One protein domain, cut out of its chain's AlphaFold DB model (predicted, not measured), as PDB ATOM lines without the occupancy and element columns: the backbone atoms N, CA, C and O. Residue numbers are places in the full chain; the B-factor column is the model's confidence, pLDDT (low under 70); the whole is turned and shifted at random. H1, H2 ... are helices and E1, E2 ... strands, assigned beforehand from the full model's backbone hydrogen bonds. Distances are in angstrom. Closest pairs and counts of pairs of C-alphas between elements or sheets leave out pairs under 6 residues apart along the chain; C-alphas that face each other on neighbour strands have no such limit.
ATOM      1  N   GLU A  43     -20.179   7.080 -39.840       84.62
ATOM      2  CA  GLU A  43     -19.377   8.292 -40.014       84.62
ATOM      3  C   GLU A  43     -20.184   9.562 -39.725       84.62
ATOM      4  O   GLU A  43     -19.721  10.433 -38.996       84.62
ATOM      5  N   GLN A  44     -21.427   9.639 -40.215       88.19
ATOM      6  CA  GLN A  44     -22.314  10.769 -39.919       88.19
ATOM      7  C   GLN A  44     -22.590  10.880 -38.418       88.19
ATOM      8  O   GLN A  44     -22.555  11.974 -37.860       88.19
ATOM      9  N   VAL A  45     -22.809   9.746 -37.746       87.62
ATOM     10  CA  VAL A  45     -23.008   9.719 -36.291       87.62
ATOM     11  C   VAL A  45     -21.746  10.177 -35.552       87.62
ATOM     12  O   VAL A  45     -21.851  10.972 -34.619       87.62
ATOM     13  N   ASN A  46     -20.558   9.729 -35.974       88.88
ATOM     14  CA  ASN A  46     -19.286  10.162 -35.388       88.88
ATOM     15  C   ASN A  46     -19.067  11.672 -35.562       88.88
ATOM     16  O   ASN A  46     -18.657  12.343 -34.617       88.88
ATOM     17  N   GLN A  47     -19.377  12.215 -36.742       92.56
ATOM     18  CA  GLN A  47     -19.242  13.643 -37.024       92.56
ATOM     19  C   GLN A  47     -20.171  14.484 -36.142       92.56
ATOM     20  O   GLN A  47     -19.713  15.431 -35.505       92.56
ATOM     21  N   MET A  48     -21.450  14.110 -36.048       93.75
ATOM     22  CA  MET A  48     -22.419  14.800 -35.185       93.75
ATOM     23  C   MET A  48     -22.009  14.741 -33.707       93.75
ATOM     24  O   MET A  48     -22.147  15.721 -32.974       93.75
ATOM     25  N   ALA A  49     -21.480  13.597 -33.262       94.19
ATOM     26  CA  ALA A  49     -20.970  13.436 -31.906       94.19
ATOM     27  C   ALA A  49     -19.763  14.347 -31.632       94.19
ATOM     28  O   ALA A  49     -19.702  14.975 -30.575       94.19
ATOM     29  N   ALA A  50     -18.825  14.444 -32.578       96.19
ATOM     30  CA  ALA A  50     -17.663  15.320 -32.464       96.19
ATOM     31  C   ALA A  50     -18.060  16.805 -32.433       96.19
ATOM     32  O   ALA A  50     -17.510  17.567 -31.640       96.19
ATOM     33  N   GLU A  51     -19.034  17.215 -33.247       97.62
ATOM     34  CA  GLU A  51     -19.566  18.583 -33.251       97.62
ATOM     35  C   GLU A  51     -20.177  18.948 -31.890       97.62
ATOM     36  O   GLU A  51     -19.719  19.894 -31.248       97.62
ATOM     37  N   SER A  52     -21.106  18.130 -31.386       97.75
ATOM     38  CA  SER A  52     -21.741  18.352 -30.078       97.75
ATOM     39  C   SER A  52     -20.734  18.350 -28.916       97.75
ATOM     40  O   SER A  52     -20.844  19.140 -27.970       97.75
ATOM     41  N   TYR A  53     -19.716  17.487 -28.987       98.31
ATOM     42  CA  TYR A  53     -18.631  17.466 -28.011       98.31
ATOM     43  C   TYR A  53     -17.845  18.780 -28.021       98.31
ATOM     44  O   TYR A  53     -17.660  19.402 -26.973       98.31
ATOM     45  N   ASN A  54     -17.442  19.245 -29.204       98.12
ATOM     46  CA  ASN A  54     -16.680  20.480 -29.363       98.12
ATOM     47  C   ASN A  54     -17.459  21.715 -28.908       98.12
ATOM     48  O   ASN A  54     -16.875  22.591 -28.270       98.12
ATOM     49  N   GLU A  55     -18.765  21.781 -29.174       98.44
ATOM     50  CA  GLU A  55     -19.638  22.842 -28.653       98.44
ATOM     51  C   GLU A  55     -19.638  22.867 -27.121       98.44
ATOM     52  O   GLU A  55     -19.440  23.920 -26.507       98.44
ATOM     53  N   THR A  56     -19.773  21.691 -26.499       98.19
ATOM     54  CA  THR A  56     -19.746  21.544 -25.038       98.19
ATOM     55  C   THR A  56     -18.410  22.016 -24.457       98.19
ATOM     56  O   THR A  56     -18.379  22.782 -23.489       98.19
ATOM     57  N   LEU A  57     -17.290  21.606 -25.063       98.44
ATOM     58  CA  LEU A  57     -15.960  22.038 -24.630       98.44
ATOM     59  C   LEU A  57     -15.740  23.538 -24.842       98.44
ATOM     60  O   LEU A  57     -15.127  24.188 -23.992       98.44
ATOM     61  N   ALA A  58     -16.216  24.097 -25.954       98.62
ATOM     62  CA  ALA A  58     -16.077  25.516 -26.261       98.62
ATOM     63  C   ALA A  58     -16.807  26.383 -25.229       98.62
ATOM     64  O   ALA A  58     -16.231  27.361 -24.741       98.62
ATOM     65  N   GLU A  59     -18.024  25.999 -24.841       98.44
ATOM     66  CA  GLU A  59     -18.781  26.711 -23.810       98.44
ATOM     67  C   GLU A  59     -18.098  26.600 -22.439       98.44
ATOM     68  O   GLU A  59     -17.842  27.614 -21.786       98.44
ATOM     69  N   ALA A  60     -17.673  25.399 -22.038       98.38
ATOM     70  CA  ALA A  60     -16.932  25.223 -20.789       98.38
ATOM     71  C   ALA A  60     -15.605  26.001 -20.771       98.38
ATOM     72  O   ALA A  60     -15.213  26.560 -19.744       98.38
ATOM     73  N   LYS A  61     -14.907  26.075 -21.909       98.44
ATOM     74  CA  LYS A  61     -13.676  26.859 -22.061       98.44
ATOM     75  C   LYS A  61     -13.947  28.353 -21.924       98.44
ATOM     76  O   LYS A  61     -13.196  29.034 -21.229       98.44
ATOM     77  N   LYS A  62     -15.013  28.857 -22.549       98.50
ATOM     78  CA  LYS A  62     -15.439  30.261 -22.448       98.50
ATOM     79  C   LYS A  62     -15.756  30.655 -21.005       98.50
ATOM     80  O   LYS A  62     -15.433  31.766 -20.596       98.50
ATOM     81  N   GLN A  63     -16.326  29.735 -20.231       98.19
ATOM     82  CA  GLN A  63     -16.594  29.924 -18.803       98.19
ATOM     83  C   GLN A  63     -15.360  29.704 -17.907       98.19
ATOM     84  O   GLN A  63     -15.436  29.906 -16.697       98.19
ATOM     85  N   GLY A  64     -14.216  29.289 -18.464       98.25
ATOM     86  CA  GLY A  64     -13.007  28.987 -17.692       98.25
ATOM     87  C   GLY A  64     -13.116  27.723 -16.832       98.25
ATOM     88  O   GLY A  64     -12.390  27.594 -15.848       98.25
ATOM     89  N   LEU A  65     -14.019  26.801 -17.178       98.56
ATOM     90  CA  LEU A  65     -14.298  25.567 -16.433       98.56
ATOM     91  C   LEU A  65     -13.630  24.327 -17.038       98.56
ATOM     92  O   LEU A  65     -13.491  23.308 -16.357       98.56
ATOM     93  N   LEU A  66     -13.192  24.403 -18.296       98.69
ATOM     94  CA  LEU A  66     -12.544  23.294 -18.992       98.69
ATOM     95  C   LEU A  66     -11.136  23.013 -18.440       98.69
ATOM     96  O   LEU A  66     -10.287  23.901 -18.395       98.69
ATOM     97  N   ASN A  67     -10.881  21.753 -18.084       98.25
ATOM     98  CA  ASN A  67      -9.582  21.198 -17.696       98.25
ATOM     99  C   ASN A  67      -8.846  22.003 -16.613       98.25
ATOM    100  O   ASN A  67      -7.623  22.119 -16.618       98.25
ATOM    101  N   THR A  68      -9.595  22.539 -15.650       97.56
ATOM    102  CA  THR A  68      -9.060  23.418 -14.594       97.56
ATOM    103  C   THR A  68      -8.129  22.715 -13.599       97.56
ATOM    104  O   THR A  68      -7.321  23.378 -12.953       97.56
ATOM    105  N   SER A  69      -8.189  21.382 -13.488       97.56
ATOM    106  CA  SER A  69      -7.283  20.575 -12.657       97.56
ATOM    107  C   SER A  69      -6.356  19.717 -13.519       97.56
ATOM    108  O   SER A  69      -6.713  18.621 -13.953       97.56
ATOM    109  N   ALA A  70      -5.116  20.172 -13.708       97.81
ATOM    110  CA  ALA A  70      -4.101  19.412 -14.442       97.81
ATOM    111  C   ALA A  70      -3.742  18.071 -13.767       97.81
ATOM    112  O   ALA A  70      -3.281  17.141 -14.428       97.81
ATOM    113  N   ALA A  71      -3.917  17.951 -12.447       98.00
ATOM    114  CA  ALA A  71      -3.714  16.689 -11.738       98.00
ATOM    115  C   ALA A  71      -4.819  15.677 -12.077       98.00
ATOM    116  O   ALA A  71      -4.512  14.555 -12.479       98.00
ATOM    117  N   THR A  72      -6.085  16.095 -11.998       98.00
ATOM    118  CA  THR A  72      -7.234  15.233 -12.312       98.00
ATOM    119  C   THR A  72      -7.242  14.848 -13.788       98.00
ATOM    120  O   THR A  72      -7.413  13.678 -14.107       98.00
ATOM    121  N   VAL A  73      -6.955  15.783 -14.697       98.38
ATOM    122  CA  VAL A  73      -6.870  15.479 -16.136       98.38
ATOM    123  C   VAL A  73      -5.769  14.452 -16.425       98.38
ATOM    124  O   VAL A  73      -6.008  13.502 -17.167       98.38
ATOM    125  N   ARG A  74      -4.580  14.570 -15.814       98.50
ATOM    126  CA  ARG A  74      -3.514  13.557 -15.964       98.50
ATOM    127  C   ARG A  74      -3.934  12.190 -15.430       98.50
ATOM    128  O   ARG A  74      -3.649  11.182 -16.071       98.50
ATOM    129  N   ARG A  75      -4.617  12.162 -14.284       98.38
ATOM    130  CA  ARG A  75      -5.170  10.940 -13.687       98.38
ATOM    131  C   ARG A  75      -6.156  10.256 -14.641       98.38
ATOM    132  O   ARG A  75      -5.957   9.090 -14.968       98.38
ATOM    133  N   LEU A  76      -7.137  11.001 -15.156       98.50
ATOM    134  CA  LEU A  76      -8.127  10.503 -16.118       98.50
ATOM    135  C   LEU A  76      -7.472   9.962 -17.392       98.50
ATOM    136  O   LEU A  76      -7.782   8.855 -17.820       98.50
ATOM    137  N   ASN A  77      -6.513  10.695 -17.962       98.19
ATOM    138  CA  ASN A  77      -5.787  10.243 -19.150       98.19
ATOM    139  C   ASN A  77      -4.985   8.959 -18.890       98.19
ATOM    140  O   ASN A  77      -4.943   8.080 -19.746       98.19
ATOM    141  N   GLY A  78      -4.377   8.813 -17.709       98.44
ATOM    142  CA  GLY A  78      -3.644   7.601 -17.339       98.44
ATOM    143  C   GLY A  78      -4.537   6.363 -17.218       98.44
ATOM    144  O   GLY A  78      -4.129   5.272 -17.619       98.44
ATOM    145  N   ILE A  79      -5.754   6.525 -16.694       98.38
ATOM    146  CA  ILE A  79      -6.756   5.451 -16.613       98.38
ATOM    147  C   ILE A  79      -7.273   5.122 -18.015       98.38
ATOM    148  O   ILE A  79      -7.194   3.970 -18.450       98.38
ATOM    149  N   ALA A  80      -7.699   6.142 -18.763       97.88
ATOM    150  CA  ALA A  80      -8.205   5.987 -20.119       97.88
ATOM    151  C   ALA A  80      -7.184   5.306 -21.037       97.88
ATOM    152  O   ALA A  80      -7.552   4.388 -21.756       97.88
ATOM    153  N   ALA A  81      -5.897   5.657 -20.967       97.75
ATOM    154  CA  ALA A  81      -4.859   5.029 -21.786       97.75
ATOM    155  C   ALA A  81      -4.774   3.503 -21.581       97.75
ATOM    156  O   ALA A  81      -4.627   2.755 -22.550       97.75
ATOM    157  N   LYS A  82      -4.913   3.026 -20.335       97.75
ATOM    158  CA  LYS A  82      -4.922   1.585 -20.030       97.75
ATOM    159  C   LYS A  82      -6.143   0.894 -20.635       97.75
ATOM    160  O   LYS A  82      -6.010  -0.209 -21.161       97.75
ATOM    161  N   LEU A  83      -7.308   1.542 -20.570       96.19
ATOM    162  CA  LEU A  83      -8.562   1.018 -21.115       96.19
ATOM    163  C   LEU A  83      -8.563   1.039 -22.649       96.19
ATOM    164  O   LEU A  83      -8.852   0.020 -23.271       96.19
ATOM    165  N   ILE A  84      -8.166   2.160 -23.256       96.31
ATOM    166  CA  ILE A  84      -8.079   2.363 -24.710       96.31
ATOM    167  C   ILE A  84      -7.190   1.297 -25.353       96.31
ATOM    168  O   ILE A  84      -7.561   0.750 -26.388       96.31
ATOM    169  N   ALA A  85      -6.077   0.919 -24.716       96.19
ATOM    170  CA  ALA A  85      -5.203  -0.146 -25.214       96.19
ATOM    171  C   ALA A  85      -5.914  -1.508 -25.387       96.19
ATOM    172  O   ALA A  85      -5.484  -2.320 -26.204       96.19
ATOM    173  N   GLN A  86      -7.001  -1.760 -24.649       94.38
ATOM    174  CA  GLN A  86      -7.791  -2.994 -24.742       94.38
ATOM    175  C   GLN A  86      -8.937  -2.894 -25.759       94.38
ATOM    176  O   GLN A  86      -9.425  -3.915 -26.243       94.38
ATOM    177  N   VAL A  87      -9.376  -1.681 -26.109       93.56
ATOM    178  CA  VAL A  87     -10.551  -1.454 -26.969       93.56
ATOM    179  C   VAL A  87     -10.451  -2.152 -28.336       93.56
ATOM    180  O   VAL A  87     -11.451  -2.757 -28.736       93.56
ATOM    181  N   PRO A  88      -9.300  -2.174 -29.044       91.88
ATOM    182  CA  PRO A  88      -9.191  -2.828 -30.351       91.88
ATOM    183  C   PRO A  88      -9.555  -4.315 -30.359       91.88
ATOM    184  O   PRO A  88      -9.927  -4.842 -31.404       91.88
ATOM    185  N   HIS A  89      -9.490  -4.992 -29.206       89.62
ATOM    186  CA  HIS A  89      -9.893  -6.397 -29.088       89.62
ATOM    187  C   HIS A  89     -11.401  -6.577 -29.326       89.62
ATOM    188  O   HIS A  89     -11.841  -7.636 -29.764       89.62
ATOM    189  N   PHE A  90     -12.185  -5.527 -29.075       87.94
ATOM    190  CA  PHE A  90     -13.641  -5.519 -29.215       87.94
ATOM    191  C   PHE A  90     -14.114  -4.631 -30.370       87.94
ATOM    192  O   PHE A  90     -15.170  -4.873 -30.948       87.94
ATOM    193  N   ARG A  91     -13.364  -3.583 -30.708       88.56
ATOM    194  CA  ARG A  91     -13.770  -2.521 -31.638       88.56
ATOM    195  C   ARG A  91     -12.553  -2.146 -32.501       88.56
ATOM    196  O   ARG A  91     -11.887  -1.159 -32.199       88.56
ATOM    197  N   PRO A  92     -12.197  -2.954 -33.523       88.94
ATOM    198  CA  PRO A  92     -10.929  -2.806 -34.248       88.94
ATOM    199  C   PRO A  92     -10.717  -1.426 -34.886       88.94
ATOM    200  O   PRO A  92      -9.601  -0.905 -34.874       88.94
ATOM    201  N   ASP A  93     -11.791  -0.808 -35.386       87.88
ATOM    202  CA  ASP A  93     -11.794   0.543 -35.957       87.88
ATOM    203  C   ASP A  93     -11.441   1.632 -34.934       87.88
ATOM    204  O   ASP A  93     -10.936   2.684 -35.309       87.88
ATOM    205  N   ALA A  94     -11.626   1.380 -33.636       91.75
ATOM    206  CA  ALA A  94     -11.282   2.351 -32.602       91.75
ATOM    207  C   ALA A  94      -9.775   2.572 -32.418       91.75
ATOM    208  O   ALA A  94      -9.363   3.514 -31.740       91.75
ATOM    209  N   SER A  95      -8.948   1.747 -33.065       91.75
ATOM    210  CA  SER A  95      -7.500   1.959 -33.150       91.75
ATOM    211  C   SER A  95      -7.137   3.248 -33.895       91.75
ATOM    212  O   SER A  95      -6.045   3.770 -33.698       91.75
ATOM    213  N   SER A  96      -8.031   3.753 -34.757       91.75
ATOM    214  CA  SER A  96      -7.837   5.001 -35.504       91.75
ATOM    215  C   SER A  96      -8.659   6.169 -34.956       91.75
ATOM    216  O   SER A  96      -8.754   7.200 -35.617       91.75
ATOM    217  N   TRP A  97      -9.312   6.009 -33.802       93.38
ATOM    218  CA  TRP A  97     -10.075   7.098 -33.199       93.38
ATOM    219  C   TRP A  97      -9.144   8.131 -32.571       93.38
ATOM    220  O   TRP A  97      -8.121   7.791 -31.976       93.38
ATOM    221  N   ASP A  98      -9.547   9.394 -32.670       94.12
ATOM    222  CA  ASP A  98      -8.892  10.507 -31.994       94.12
ATOM    223  C   ASP A  98      -9.454  10.626 -30.574       94.12
ATOM    224  O   ASP A  98     -10.443  11.319 -30.324       94.12
ATOM    225  N   TRP A  99      -8.897   9.830 -29.665       96.88
ATOM    226  CA  TRP A  99      -9.373   9.742 -28.292       96.88
ATOM    227  C   TRP A  99      -9.111  11.037 -27.526       96.88
ATOM    228  O   TRP A  99      -7.978  11.503 -27.433       96.88
ATOM    229  N   GLU A 100     -10.156  11.562 -26.897       97.69
ATOM    230  CA  GLU A 100     -10.092  12.777 -26.096       97.69
ATOM    231  C   GLU A 100     -10.737  12.548 -24.736       97.69
ATOM    232  O   GLU A 100     -11.849  12.031 -24.637       97.69
ATOM    233  N   VAL A 101     -10.045  12.971 -23.681       98.31
ATOM    234  CA  VAL A 101     -10.542  12.903 -22.307       98.31
ATOM    235  C   VAL A 101     -10.468  14.292 -21.705       98.31
ATOM    236  O   VAL A 101      -9.377  14.817 -21.465       98.31
ATOM    237  N   ASN A 102     -11.632  14.879 -21.449       98.62
ATOM    238  CA  ASN A 102     -11.742  16.227 -20.912       98.62
ATOM    239  C   ASN A 102     -12.533  16.245 -19.600       98.62
ATOM    240  O   ASN A 102     -13.391  15.399 -19.341       98.62
ATOM    241  N   LEU A 103     -12.221  17.234 -18.770       98.69
ATOM    242  CA  LEU A 103     -12.852  17.487 -17.485       98.69
ATOM    243  C   LEU A 103     -13.522  18.860 -17.525       98.69
ATOM    244  O   LEU A 103     -12.860  19.859 -17.798       98.69
ATOM    245  N   ILE A 104     -14.801  18.933 -17.185       98.75
ATOM    246  CA  ILE A 104     -15.488  20.197 -16.917       98.75
ATOM    247  C   ILE A 104     -15.647  20.341 -15.410       98.75
ATOM    248  O   ILE A 104     -16.114  19.428 -14.728       98.75
ATOM    249  N   LYS A 105     -15.244  21.498 -14.882       98.56
ATOM    250  CA  LYS A 105     -15.498  21.845 -13.487       98.56
ATOM    251  C   LYS A 105     -16.978  22.164 -13.302       98.56
ATOM    252  O   LYS A 105     -17.411  23.269 -13.606       98.56
ATOM    253  N   ASP A 106     -17.718  21.194 -12.794       98.25
ATOM    254  CA  ASP A 106     -19.139  21.280 -12.471       98.25
ATOM    255  C   ASP A 106     -19.433  20.316 -11.314       98.25
ATOM    256  O   ASP A 106     -18.742  19.308 -11.153       98.25
ATOM    257  N   ASP A 107     -20.440  20.620 -10.503       97.75
ATOM    258  CA  ASP A 107     -20.869  19.804  -9.365       97.75
ATOM    259  C   ASP A 107     -21.747  18.605  -9.761       97.75
ATOM    260  O   ASP A 107     -22.069  17.759  -8.916       97.75
ATOM    261  N   GLN A 108     -22.133  18.515 -11.032       97.81
ATOM    262  CA  GLN A 108     -22.898  17.411 -11.579       97.81
ATOM    263  C   GLN A 108     -22.174  16.068 -11.373       97.81
ATOM    264  O   GLN A 108     -21.004  15.889 -11.715       97.81
ATOM    265  N   LEU A 109     -22.906  15.086 -10.843       98.19
ATOM    266  CA  LEU A 109     -22.433  13.712 -10.665       98.19
ATOM    267  C   LEU A 109     -22.615  12.923 -11.967       98.19
ATOM    268  O   LEU A 109     -23.520  12.095 -12.069       98.19
ATOM    269  N   ASN A 110     -21.823  13.231 -12.996       98.00
ATOM    270  CA  ASN A 110     -21.956  12.577 -14.296       98.00
ATOM    271  C   ASN A 110     -20.624  12.445 -15.055       98.00
ATOM    272  O   ASN A 110     -19.671  13.192 -14.827       98.00
ATOM    273  N   ALA A 111     -20.602  11.505 -15.996       97.88
ATOM    274  CA  ALA A 111     -19.588  11.341 -17.028       97.88
ATOM    275  C   ALA A 111     -20.265  10.797 -18.296       97.88
ATOM    276  O   ALA A 111     -21.271  10.092 -18.218       97.88
ATOM    277  N   SER A 112     -19.737  11.121 -19.472       97.25
ATOM    278  CA  SER A 112     -20.295  10.673 -20.748       97.25
ATOM    279  C   SER A 112     -19.213  10.199 -21.712       97.25
ATOM    280  O   SER A 112     -18.044  10.577 -21.625       97.25
ATOM    281  N   CYS A 113     -19.618   9.322 -22.627       95.38
ATOM    282  CA  CYS A 113     -18.788   8.803 -23.706       95.38
ATOM    283  C   CYS A 113     -19.588   8.864 -25.004       95.38
ATOM    284  O   CYS A 113     -20.697   8.329 -25.074       95.38
ATOM    285  N   SER A 114     -19.007   9.478 -26.027       93.88
ATOM    286  CA  SER A 114     -19.597   9.595 -27.358       93.88
ATOM    287  C   SER A 114     -18.751   8.843 -28.398       93.88
ATOM    288  O   SER A 114     -17.557   8.602 -28.169       93.88
ATOM    289  N   PRO A 115     -19.342   8.445 -29.543       90.31
ATOM    290  CA  PRO A 115     -18.613   7.806 -30.638       90.31
ATOM    291  C   PRO A 115     -17.376   8.599 -31.081       90.31
ATOM    292  O   PRO A 115     -17.331   9.820 -30.948       90.31
ATOM    293  N   GLY A 116     -16.363   7.899 -31.602       92.00
ATOM    294  CA  GLY A 116     -15.096   8.524 -31.997       92.00
ATOM    295  C   GLY A 116     -14.157   8.836 -30.827       92.00
ATOM    296  O   GLY A 116     -13.221   9.610 -30.989       92.00
ATOM    297  N   GLY A 117     -14.399   8.238 -29.655       95.25
ATOM    298  CA  GLY A 117     -13.477   8.286 -28.520       95.25
ATOM    299  C   GLY A 117     -13.551   9.563 -27.690       95.25
ATOM    300  O   GLY A 117     -12.562   9.937 -27.064       95.25
ATOM    301  N   LYS A 118     -14.703  10.241 -27.677       97.69
ATOM    302  CA  LYS A 118     -14.892  11.489 -26.930       97.69
ATOM    303  C   LYS A 118     -15.418  11.188 -25.532       97.69
ATOM    304  O   LYS A 118     -16.551  10.732 -25.381       97.69
ATOM    305  N   ILE A 119     -14.592  11.419 -24.519       98.25
ATOM    306  CA  ILE A 119     -14.887  11.127 -23.115       98.25
ATOM    307  C   ILE A 119     -14.930  12.445 -22.341       98.25
ATOM    308  O   ILE A 119     -14.049  13.302 -22.481       98.25
ATOM    309  N   LEU A 120     -15.967  12.618 -21.525       98.44
ATOM    310  CA  LEU A 120     -16.178  13.811 -20.715       98.44
ATOM    311  C   LEU A 120     -16.495  13.434 -19.272       98.44
ATOM    312  O   LEU A 120     -17.387  12.631 -19.014       98.44
ATOM    313  N   PHE A 121     -15.815  14.080 -18.335       98.62
ATOM    314  CA  PHE A 121     -16.128  14.008 -16.913       98.62
ATOM    315  C   PHE A 121     -16.569  15.373 -16.394       98.62
ATOM    316  O   PHE A 121     -15.990  16.396 -16.763       98.62
ATOM    317  N   TYR A 122     -17.535  15.378 -15.478       98.62
ATOM    318  CA  TYR A 122     -17.808  16.526 -14.619       98.62
ATOM    319  C   TYR A 122     -17.123  16.304 -13.270       98.62
ATOM    320  O   TYR A 122     -17.238  15.222 -12.696       98.62
ATOM    321  N   SER A 123     -16.387  17.292 -12.754       98.31
ATOM    322  CA  SER A 123     -15.576  17.123 -11.531       98.31
ATOM    323  C   SER A 123     -16.369  16.605 -10.330       98.31
ATOM    324  O   SER A 123     -15.832  15.843  -9.530       98.31
ATOM    325  N   GLY A 124     -17.655  16.951 -10.237       98.12
ATOM    326  CA  GLY A 124     -18.544  16.551  -9.158       98.12
ATOM    327  C   GLY A 124     -18.592  15.043  -8.945       98.12
ATOM    328  O   GLY A 124     -18.553  14.611  -7.793       98.12
ATOM    329  N   ILE A 125     -18.605  14.234 -10.016       98.38
ATOM    330  CA  ILE A 125     -18.646  12.768  -9.881       98.38
ATOM    331  C   ILE A 125     -17.408  12.226  -9.164       98.38
ATOM    332  O   ILE A 125     -17.524  11.307  -8.364       98.38
ATOM    333  N   ILE A 126     -16.239  12.825  -9.402       97.94
ATOM    334  CA  ILE A 126     -14.967  12.394  -8.818       97.94
ATOM    335  C   ILE A 126     -14.843  12.940  -7.397       97.94
ATOM    336  O   ILE A 126     -14.578  12.187  -6.461       97.94
ATOM    337  N   ASP A 127     -15.051  14.245  -7.235       97.38
ATOM    338  CA  ASP A 127     -14.707  14.962  -6.008       97.38
ATOM    339  C   ASP A 127     -15.705  14.677  -4.880       97.38
ATOM    340  O   ASP A 127     -15.310  14.517  -3.724       97.38
ATOM    341  N   ARG A 128     -17.003  14.575  -5.200       97.50
ATOM    342  CA  ARG A 128     -18.050  14.361  -4.187       97.50
ATOM    343  C   ARG A 128     -18.177  12.902  -3.772       97.50
ATOM    344  O   ARG A 128     -18.489  12.636  -2.616       97.50
ATOM    345  N   LEU A 129     -17.946  11.971  -4.699       97.69
ATOM    346  CA  LEU A 129     -17.976  10.534  -4.407       97.69
ATOM    347  C   LEU A 129     -16.614   9.993  -3.965       97.69
ATOM    348  O   LEU A 129     -16.538   8.852  -3.528       97.69
ATOM    349  N   GLN A 130     -15.559  10.809  -4.054       97.06
ATOM    350  CA  GLN A 130     -14.189  10.440  -3.693       97.06
ATOM    351  C   GLN A 130     -13.697   9.200  -4.453       97.06
ATOM    352  O   GLN A 130     -13.034   8.335  -3.880       97.06
TER     353      GLN A 130
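Overview. This is residues 43 to 130 of the 136 residues of the protein "Peptidase M48" of Pseudomonas sp. (UniProt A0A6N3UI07). A small three-stranded sheet is sandwiched between two long helices, H1 slanting over one face and H2 over the E1 side of the other, in three layers, with helices on both faces of a sheet. Short H3 lies beyond one end of the sheet, and short H4 follows E3 at the other end. The 88 printed residues include four named helices and three named strands in the order H1, H2, H3, E1, E2, E3, H4; the sheet, E1, E3, E2, is mixed, and so is the class, helices and strands. The whole is compact, with a radius of gyration of the C-alphas of 13.4 A and spans of 34 by 26 by 19 A.

Arrangement. H1, residues 43 to 62, is on the sheet of E1, residues 100 to 104, E3, residues 118 to 122, and E2, residues 111 to 114, at a height of 9.6 A. Its closest C-alphas to E2 are Ala 49 and Ser 114, 6.1 A. H2, residues 70 to 84, is on the opposite face at 9.0 A; its closest C-alphas to E1 are Asn 77 and Val 101, 6.3 A. H3, residues 92 to 96, is not on the sheet. E1 and E3 are parallel, with N 104 and O 121 within hydrogen-bond range at 2.8 A. E2 and E3 form an antiparallel hairpin, with N 112 and O 120 at 2.8 A. H4, residues 123 to 129, only grazes the sheet with residues 123 to 126. Every O i to N i+4 pair is within hydrogen-bond range in H1, 10 of 11 in H2, 2 of 3 in H4 and 0 of 1 in H3, where 2 of 2 O i to N i+3 pairs are.

Along the chain. H1 begins at C-alpha 43 (-19.377, 8.292, -40.014) and measures 28.4 A; H2 measures 20.3 A. H4 ends at C-alpha 129 (-17.976, 10.534, -4.407).

Size, cuts and confidence. The C-alphas farthest apart, Gln 63 and His 89, are 38.3 A apart. The printed part has no cut, no link is long, and no printed residue has a pLDDT under 70.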